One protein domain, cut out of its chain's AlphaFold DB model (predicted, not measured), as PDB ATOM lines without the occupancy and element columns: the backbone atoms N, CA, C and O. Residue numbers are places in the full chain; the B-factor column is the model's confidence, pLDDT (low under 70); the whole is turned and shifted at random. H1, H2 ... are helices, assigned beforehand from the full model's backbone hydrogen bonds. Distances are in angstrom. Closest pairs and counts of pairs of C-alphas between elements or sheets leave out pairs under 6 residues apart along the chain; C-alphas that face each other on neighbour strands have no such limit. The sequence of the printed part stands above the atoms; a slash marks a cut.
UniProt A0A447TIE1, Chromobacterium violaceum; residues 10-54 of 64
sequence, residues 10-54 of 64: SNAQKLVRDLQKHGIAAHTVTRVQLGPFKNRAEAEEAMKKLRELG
ATOM      1  N   SER A  10     249.425 173.806 134.759       87.50
ATOM      2  CA  SER A  10     249.421 175.252 134.487       87.50
ATOM      3  C   SER A  10     250.671 175.964 135.017       87.50
ATOM      4  O   SER A  10     251.221 176.836 134.344       87.50
ATOM      5  N   ASN A  11     251.168 175.564 136.192       86.75
ATOM      6  CA  ASN A  11     252.374 176.152 136.784       86.75
ATOM      7  C   ASN A  11     253.625 175.747 135.997       86.75
ATOM      8  O   ASN A  11     254.465 176.598 135.700       86.75
ATOM      9  N   ALA A  12     253.706 174.477 135.586       87.75
ATOM     10  CA  ALA A  12     254.788 173.990 134.733       87.75
ATOM     11  C   ALA A  12     254.825 174.737 133.390       87.75
ATOM     12  O   ALA A  12     255.883 175.185 132.954       87.75
ATOM     13  N   GLN A  13     253.662 174.943 132.760       88.75
ATOM     14  CA  GLN A  13     253.566 175.697 131.509       88.75
ATOM     15  C   GLN A  13     253.966 177.165 131.670       88.75
ATOM     16  O   GLN A  13     254.621 177.712 130.781       88.75
ATOM     17  N   LYS A  14     253.604 177.811 132.787       90.69
ATOM     18  CA  LYS A  14     254.018 179.193 133.060       90.69
ATOM     19  C   LYS A  14     255.541 179.306 133.109       90.69
ATOM     20  O   LYS A  14     256.079 180.212 132.480       90.69
ATOM     21  N   LEU A  15     256.218 178.380 133.793       88.31
ATOM     22  CA  LEU A  15     257.680 178.365 133.853       88.31
ATOM     23  C   LEU A  15     258.305 178.101 132.477       88.31
ATOM     24  O   LEU A  15     259.236 178.796 132.093       88.31
ATOM     25  N   VAL A  16     257.775 177.146 131.705       90.00
ATOM     26  CA  VAL A  16     258.274 176.878 130.345       90.00
ATOM     27  C   VAL A  16     258.175 178.120 129.461       90.00
ATOM     28  O   VAL A  16     259.148 178.469 128.798       90.00
ATOM     29  N   ARG A  17     257.035 178.823 129.482       92.62
ATOM     30  CA  ARG A  17     256.857 180.064 128.712       92.62
ATOM     31  C   ARG A  17     257.823 181.158 129.147       92.62
ATOM     32  O   ARG A  17     258.302 181.904 128.304       92.62
ATOM     33  N   ASP A  18     258.076 181.274 130.446       93.06
ATOM     34  CA  ASP A  18     259.024 182.240 130.993       93.06
ATOM     35  C   ASP A  18     260.445 181.954 130.486       93.06
ATOM     36  O   ASP A  18     261.052 182.796 129.831       93.06
ATOM     37  N   LEU A  19     260.912 180.712 130.625       91.50
ATOM     38  CA  LEU A  19     262.218 180.271 130.126       91.50
ATOM     39  C   LEU A  19     262.369 180.485 128.615       91.50
ATOM     40  O   LEU A  19     263.391 180.999 128.162       91.50
ATOM     41  N   GLN A  20     261.328 180.176 127.838       92.06
ATOM     42  CA  GLN A  20     261.321 180.403 126.393       92.06
ATOM     43  C   GLN A  20     261.452 181.887 126.028       92.06
ATOM     44  O   GLN A  20     262.160 182.209 125.075       92.06
ATOM     45  N   LYS A  21     260.836 182.805 126.789       94.31
ATOM     46  CA  LYS A  21     261.011 184.257 126.584       94.31
ATOM     47  C   LYS A  21     262.452 184.707 126.808       94.31
ATOM     48  O   LYS A  21     262.901 185.641 126.156       94.31
ATOM     49  N   HIS A  22     263.171 184.026 127.694       92.94
ATOM     50  CA  HIS A  22     264.593 184.252 127.947       92.94
ATOM     51  C   HIS A  22     265.513 183.497 126.966       92.94
ATOM     52  O   HIS A  22     266.726 183.474 127.163       92.94
ATOM     53  N   GLY A  23     264.965 182.884 125.908       92.62
ATOM     54  CA  GLY A  23     265.732 182.131 124.910       92.62
ATOM     55  C   GLY A  23     266.180 180.744 125.381       92.62
ATOM     56  O   GLY A  23     266.996 180.103 124.724       92.62
ATOM     57  N   ILE A  24     265.652 180.260 126.508       92.12
ATOM     58  CA  ILE A  24     265.994 178.957 127.079       92.12
ATOM     59  C   ILE A  24     264.961 177.930 126.612       92.12
ATOM     60  O   ILE A  24     263.771 178.022 126.919       92.12
ATOM     61  N   ALA A  25     265.420 176.911 125.887       87.00
ATOM     62  CA  ALA A  25     264.568 175.807 125.466       87.00
ATOM     63  C   ALA A  25     264.146 174.962 126.681       87.00
ATOM     64  O   ALA A  25     264.937 174.207 127.243       87.00
ATOM     65  N   ALA A  26     262.877 175.080 127.072       87.31
ATOM     66  CA  ALA A  26     262.268 174.311 128.152       87.31
ATOM     67  C   ALA A  26     261.054 173.524 127.644       87.31
ATOM     68  O   ALA A  26     260.354 173.960 126.730       87.31
ATOM     69  N   HIS A  27     260.795 172.364 128.246       83.44
ATOM     70  CA  HIS A  27     259.626 171.534 127.963       83.44
ATOM     71  C   HIS A  27     259.128 170.861 129.243       83.44
ATOM     72  O   HIS A  27     259.885 170.637 130.188       83.44
ATOM     73  N   THR A  28     257.836 170.544 129.280       83.88
ATOM     74  CA  THR A  28     257.231 169.790 130.380       83.88
ATOM     75  C   THR A  28     257.378 168.295 130.133       83.88
ATOM     76  O   THR A  28     257.064 167.825 129.041       83.88
ATOM     77  N   VAL A  29     257.785 167.544 131.155       80.12
ATOM     78  CA  VAL A  29     257.806 166.077 131.129       80.12
ATOM     79  C   VAL A  29     256.759 165.527 132.095       80.12
ATOM     80  O   VAL A  29     256.729 165.904 133.265       80.12
ATOM     81  N   THR A  30     255.899 164.632 131.613       78.75
ATOM     82  CA  THR A  30     254.939 163.911 132.456       78.75
ATOM     83  C   THR A  30     255.560 162.584 132.858       78.75
ATOM     84  O   THR A  30     255.790 161.725 132.009       78.75
ATOM     85  N   ARG A  31     255.858 162.415 134.149       75.50
ATOM     86  CA  ARG A  31     256.450 161.182 134.671       75.50
ATOM     87  C   ARG A  31     255.413 160.402 135.467       75.50
ATOM     88  O   ARG A  31     254.854 160.924 136.424       75.50
ATOM     89  N   VAL A  32     255.203 159.145 135.092       78.94
ATOM     90  CA  VAL A  32     254.421 158.196 135.890       78.94
ATOM     91  C   VAL A  32     255.386 157.478 136.824       78.94
ATOM     92  O   VAL A  32     256.363 156.877 136.373       78.94
ATOM     93  N   GLN A  33     255.144 157.583 138.126       77.00
ATOM     94  CA  GLN A  33     255.893 156.849 139.138       77.00
ATOM     95  C   GLN A  33     255.081 155.638 139.583       77.00
ATOM     96  O   GLN A  33     253.882 155.744 139.825       77.00
ATOM     97  N   LEU A  34     255.753 154.493 139.676       79.19
ATOM     98  CA  LEU A  34     255.199 153.262 140.222       79.19
ATOM     99  C   LEU A  34     255.891 152.980 141.559       79.19
ATOM    100  O   LEU A  34     257.115 153.071 141.637       79.19
ATOM    101  N   GLY A  35     255.114 152.669 142.595       74.31
ATOM    102  CA  GLY A  35     255.594 152.557 143.977       74.31
ATOM    103  C   GLY A  35     255.015 153.656 144.882       74.31
ATOM    104  O   GLY A  35     254.250 154.494 144.406       74.31
ATOM    105  N   PRO A  36     255.329 153.663 146.187       76.19
ATOM    106  CA  PRO A  36     256.550 153.138 146.802       76.19
ATOM    107  C   PRO A  36     256.590 151.608 146.895       76.19
ATOM    108  O   PRO A  36     255.598 150.975 147.242       76.19
ATOM    109  N   PHE A  37     257.750 151.017 146.607       84.00
ATOM    110  CA  PHE A  37     257.999 149.587 146.812       84.00
ATOM    111  C   PHE A  37     258.593 149.372 148.203       84.00
ATOM    112  O   PHE A  37     259.511 150.100 148.588       84.00
ATOM    113  N   LYS A  38     258.094 148.392 148.967       79.31
ATOM    114  CA  LYS A  38     258.606 148.142 150.326       79.31
ATOM    115  C   LYS A  38     259.932 147.396 150.303       79.31
ATOM    116  O   LYS A  38     260.744 147.549 151.210       79.31
ATOM    117  N   ASN A  39     260.142 146.570 149.285       84.44
ATOM    118  CA  ASN A  39     261.347 145.780 149.122       84.44
ATOM    119  C   ASN A  39     261.775 145.734 147.650       84.44
ATOM    120  O   ASN A  39     261.026 146.076 146.733       84.44
ATOM    121  N   ARG A  40     263.019 145.306 147.437       81.81
ATOM    122  CA  ARG A  40     263.606 145.199 146.102       81.81
ATOM    123  C   ARG A  40     262.883 144.172 145.224       81.81
ATOM    124  O   ARG A  40     262.733 144.424 144.039       81.81
ATOM    125  N   ALA A  41     262.396 143.071 145.798       86.75
ATOM    126  CA  ALA A  41     261.694 142.034 145.047       86.75
ATOM    127  C   ALA A  41     260.403 142.565 144.396       86.75
ATOM    128  O   ALA A  41     260.212 142.363 143.202       86.75
ATOM    129  N   GLU A  42     259.588 143.342 145.120       84.75
ATOM    130  CA  GLU A  42     258.385 143.989 144.570       84.75
ATOM    131  C   GLU A  42     258.727 144.943 143.415       84.75
ATOM    132  O   GLU A  42     258.031 144.984 142.399       84.75
ATOM    133  N   ALA A  43     259.821 145.696 143.551       85.31
ATOM    134  CA  ALA A  43     260.291 146.618 142.523       85.31
ATOM    135  C   ALA A  43     260.772 145.875 141.258       85.31
ATOM    136  O   ALA A  43     260.511 146.315 140.134       85.31
ATOM    137  N   GLU A  44     261.447 144.736 141.429       86.06
ATOM    138  CA  GLU A  44     261.912 143.886 140.327       86.06
ATOM    139  C   GLU A  44     260.759 143.153 139.632       86.06
ATOM    140  O   GLU A  44     260.718 143.122 138.400       86.06
ATOM    141  N   GLU A  45     259.771 142.650 140.377       88.75
ATOM    142  CA  GLU A  45     258.552 142.077 139.799       88.75
ATOM    143  C   GLU A  45     257.768 143.111 138.985       88.75
ATOM    144  O   GLU A  45     257.339 142.829 137.862       88.75
ATOM    145  N   ALA A  46     257.609 144.326 139.516       86.69
ATOM    146  CA  ALA A  46     256.948 145.416 138.810       86.69
ATOM    147  C   ALA A  46     257.703 145.805 137.529       86.69
ATOM    148  O   ALA A  46     257.083 145.980 136.477       86.69
ATOM    149  N   MET A  47     259.038 145.877 137.578       85.50
ATOM    150  CA  MET A  47     259.851 146.078 136.376       85.50
ATOM    151  C   MET A  47     259.658 144.964 135.356       85.50
ATOM    152  O   MET A  47     259.515 145.262 134.172       85.50
ATOM    153  N   LYS A  48     259.663 143.700 135.791       89.50
ATOM    154  CA  LYS A  48     259.506 142.552 134.897       89.50
ATOM    155  C   LYS A  48     258.158 142.603 134.180       89.50
ATOM    156  O   LYS A  48     258.139 142.548 132.956       89.50
ATOM    157  N   LYS A  49     257.069 142.856 134.913       87.88
ATOM    158  CA  LYS A  49     255.728 143.037 134.329       87.88
ATOM    159  C   LYS A  49     255.689 144.185 133.324       87.88
ATOM    160  O   LYS A  49     255.143 144.045 132.237       87.88
ATOM    161  N   LEU A  50     256.296 145.325 133.653       88.19
ATOM    162  CA  LEU A  50     256.373 146.462 132.732       88.19
ATOM    163  C   LEU A  50     257.179 146.127 131.468       88.19
ATOM    164  O   LEU A  50     256.777 146.536 130.382       88.19
ATOM    165  N   ARG A  51     258.265 145.354 131.590       87.12
ATOM    166  CA  ARG A  51     259.046 144.849 130.449       87.12
ATOM    167  C   ARG A  51     258.235 143.897 129.574       87.12
ATOM    168  O   ARG A  51     258.296 144.024 128.356       87.12
ATOM    169  N   GLU A  52     257.458 142.996 130.173       90.56
ATOM    170  CA  GLU A  52     256.547 142.091 129.454       90.56
ATOM    171  C   GLU A  52     255.459 142.857 128.688       90.56
ATOM    172  O   GLU A  52     255.096 142.477 127.580       90.56
ATOM    173  N   LEU A  53     255.000 143.985 129.233       87.75
ATOM    174  CA  LEU A  53     254.072 144.904 128.568       87.75
ATOM    175  C   LEU A  53     254.736 145.774 127.477       87.75
ATOM    176  O   LEU A  53     254.063 146.593 126.855       87.75
ATOM    177  N   GLY A  54     256.045 145.629 127.246       86.56
ATOM    178  CA  GLY A  54     256.797 146.392 126.243       86.56
ATOM    179  C   GLY A  54     257.292 147.761 126.719       86.56
ATOM    180  O   GLY A  54     257.890 148.509 125.942       86.56
TER     181      GLY A  54
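This is residues 10 to 54 of the 64 residues of a protein of Chromobacterium violaceum (UniProt A0A447TIE1). Look for two short helices, H2 and H1, at opposite ends of a long, stretched link, with no helix packed on the other. The printed part has 45 residues with two named helices, H1 then H2 along the chain, and no named strand; its class is all helix. It is extended, with a radius of gyration of the C-alphas of 17.3 A, and elongated, spanning 46 by 23 by 16 A.

Begin with H2, residues 40 to 52, the longest helix; it is apart from H1, residues 10 to 21. In both helices every O i to N i+4 pair is within hydrogen-bond range. Residues 48 to 54, of which 48 to 52 belong to H2, stand free.

Find C-alpha 40 at (263.606, 145.199, 146.102); from there H2 runs 18.3 A to C-alpha 52 at (256.547, 142.091, 129.454). H1 runs 16.7 A from C-alpha 10 at (249.421, 175.252, 134.487) to C-alpha 21.

The C-alphas of Lys 21 and Ala 41, the two farthest apart, are 46.1 A apart. The long link, residues 22 to 39, holds no named element. The printed part has no cut, and no printed residue is under 70 in pLDDT.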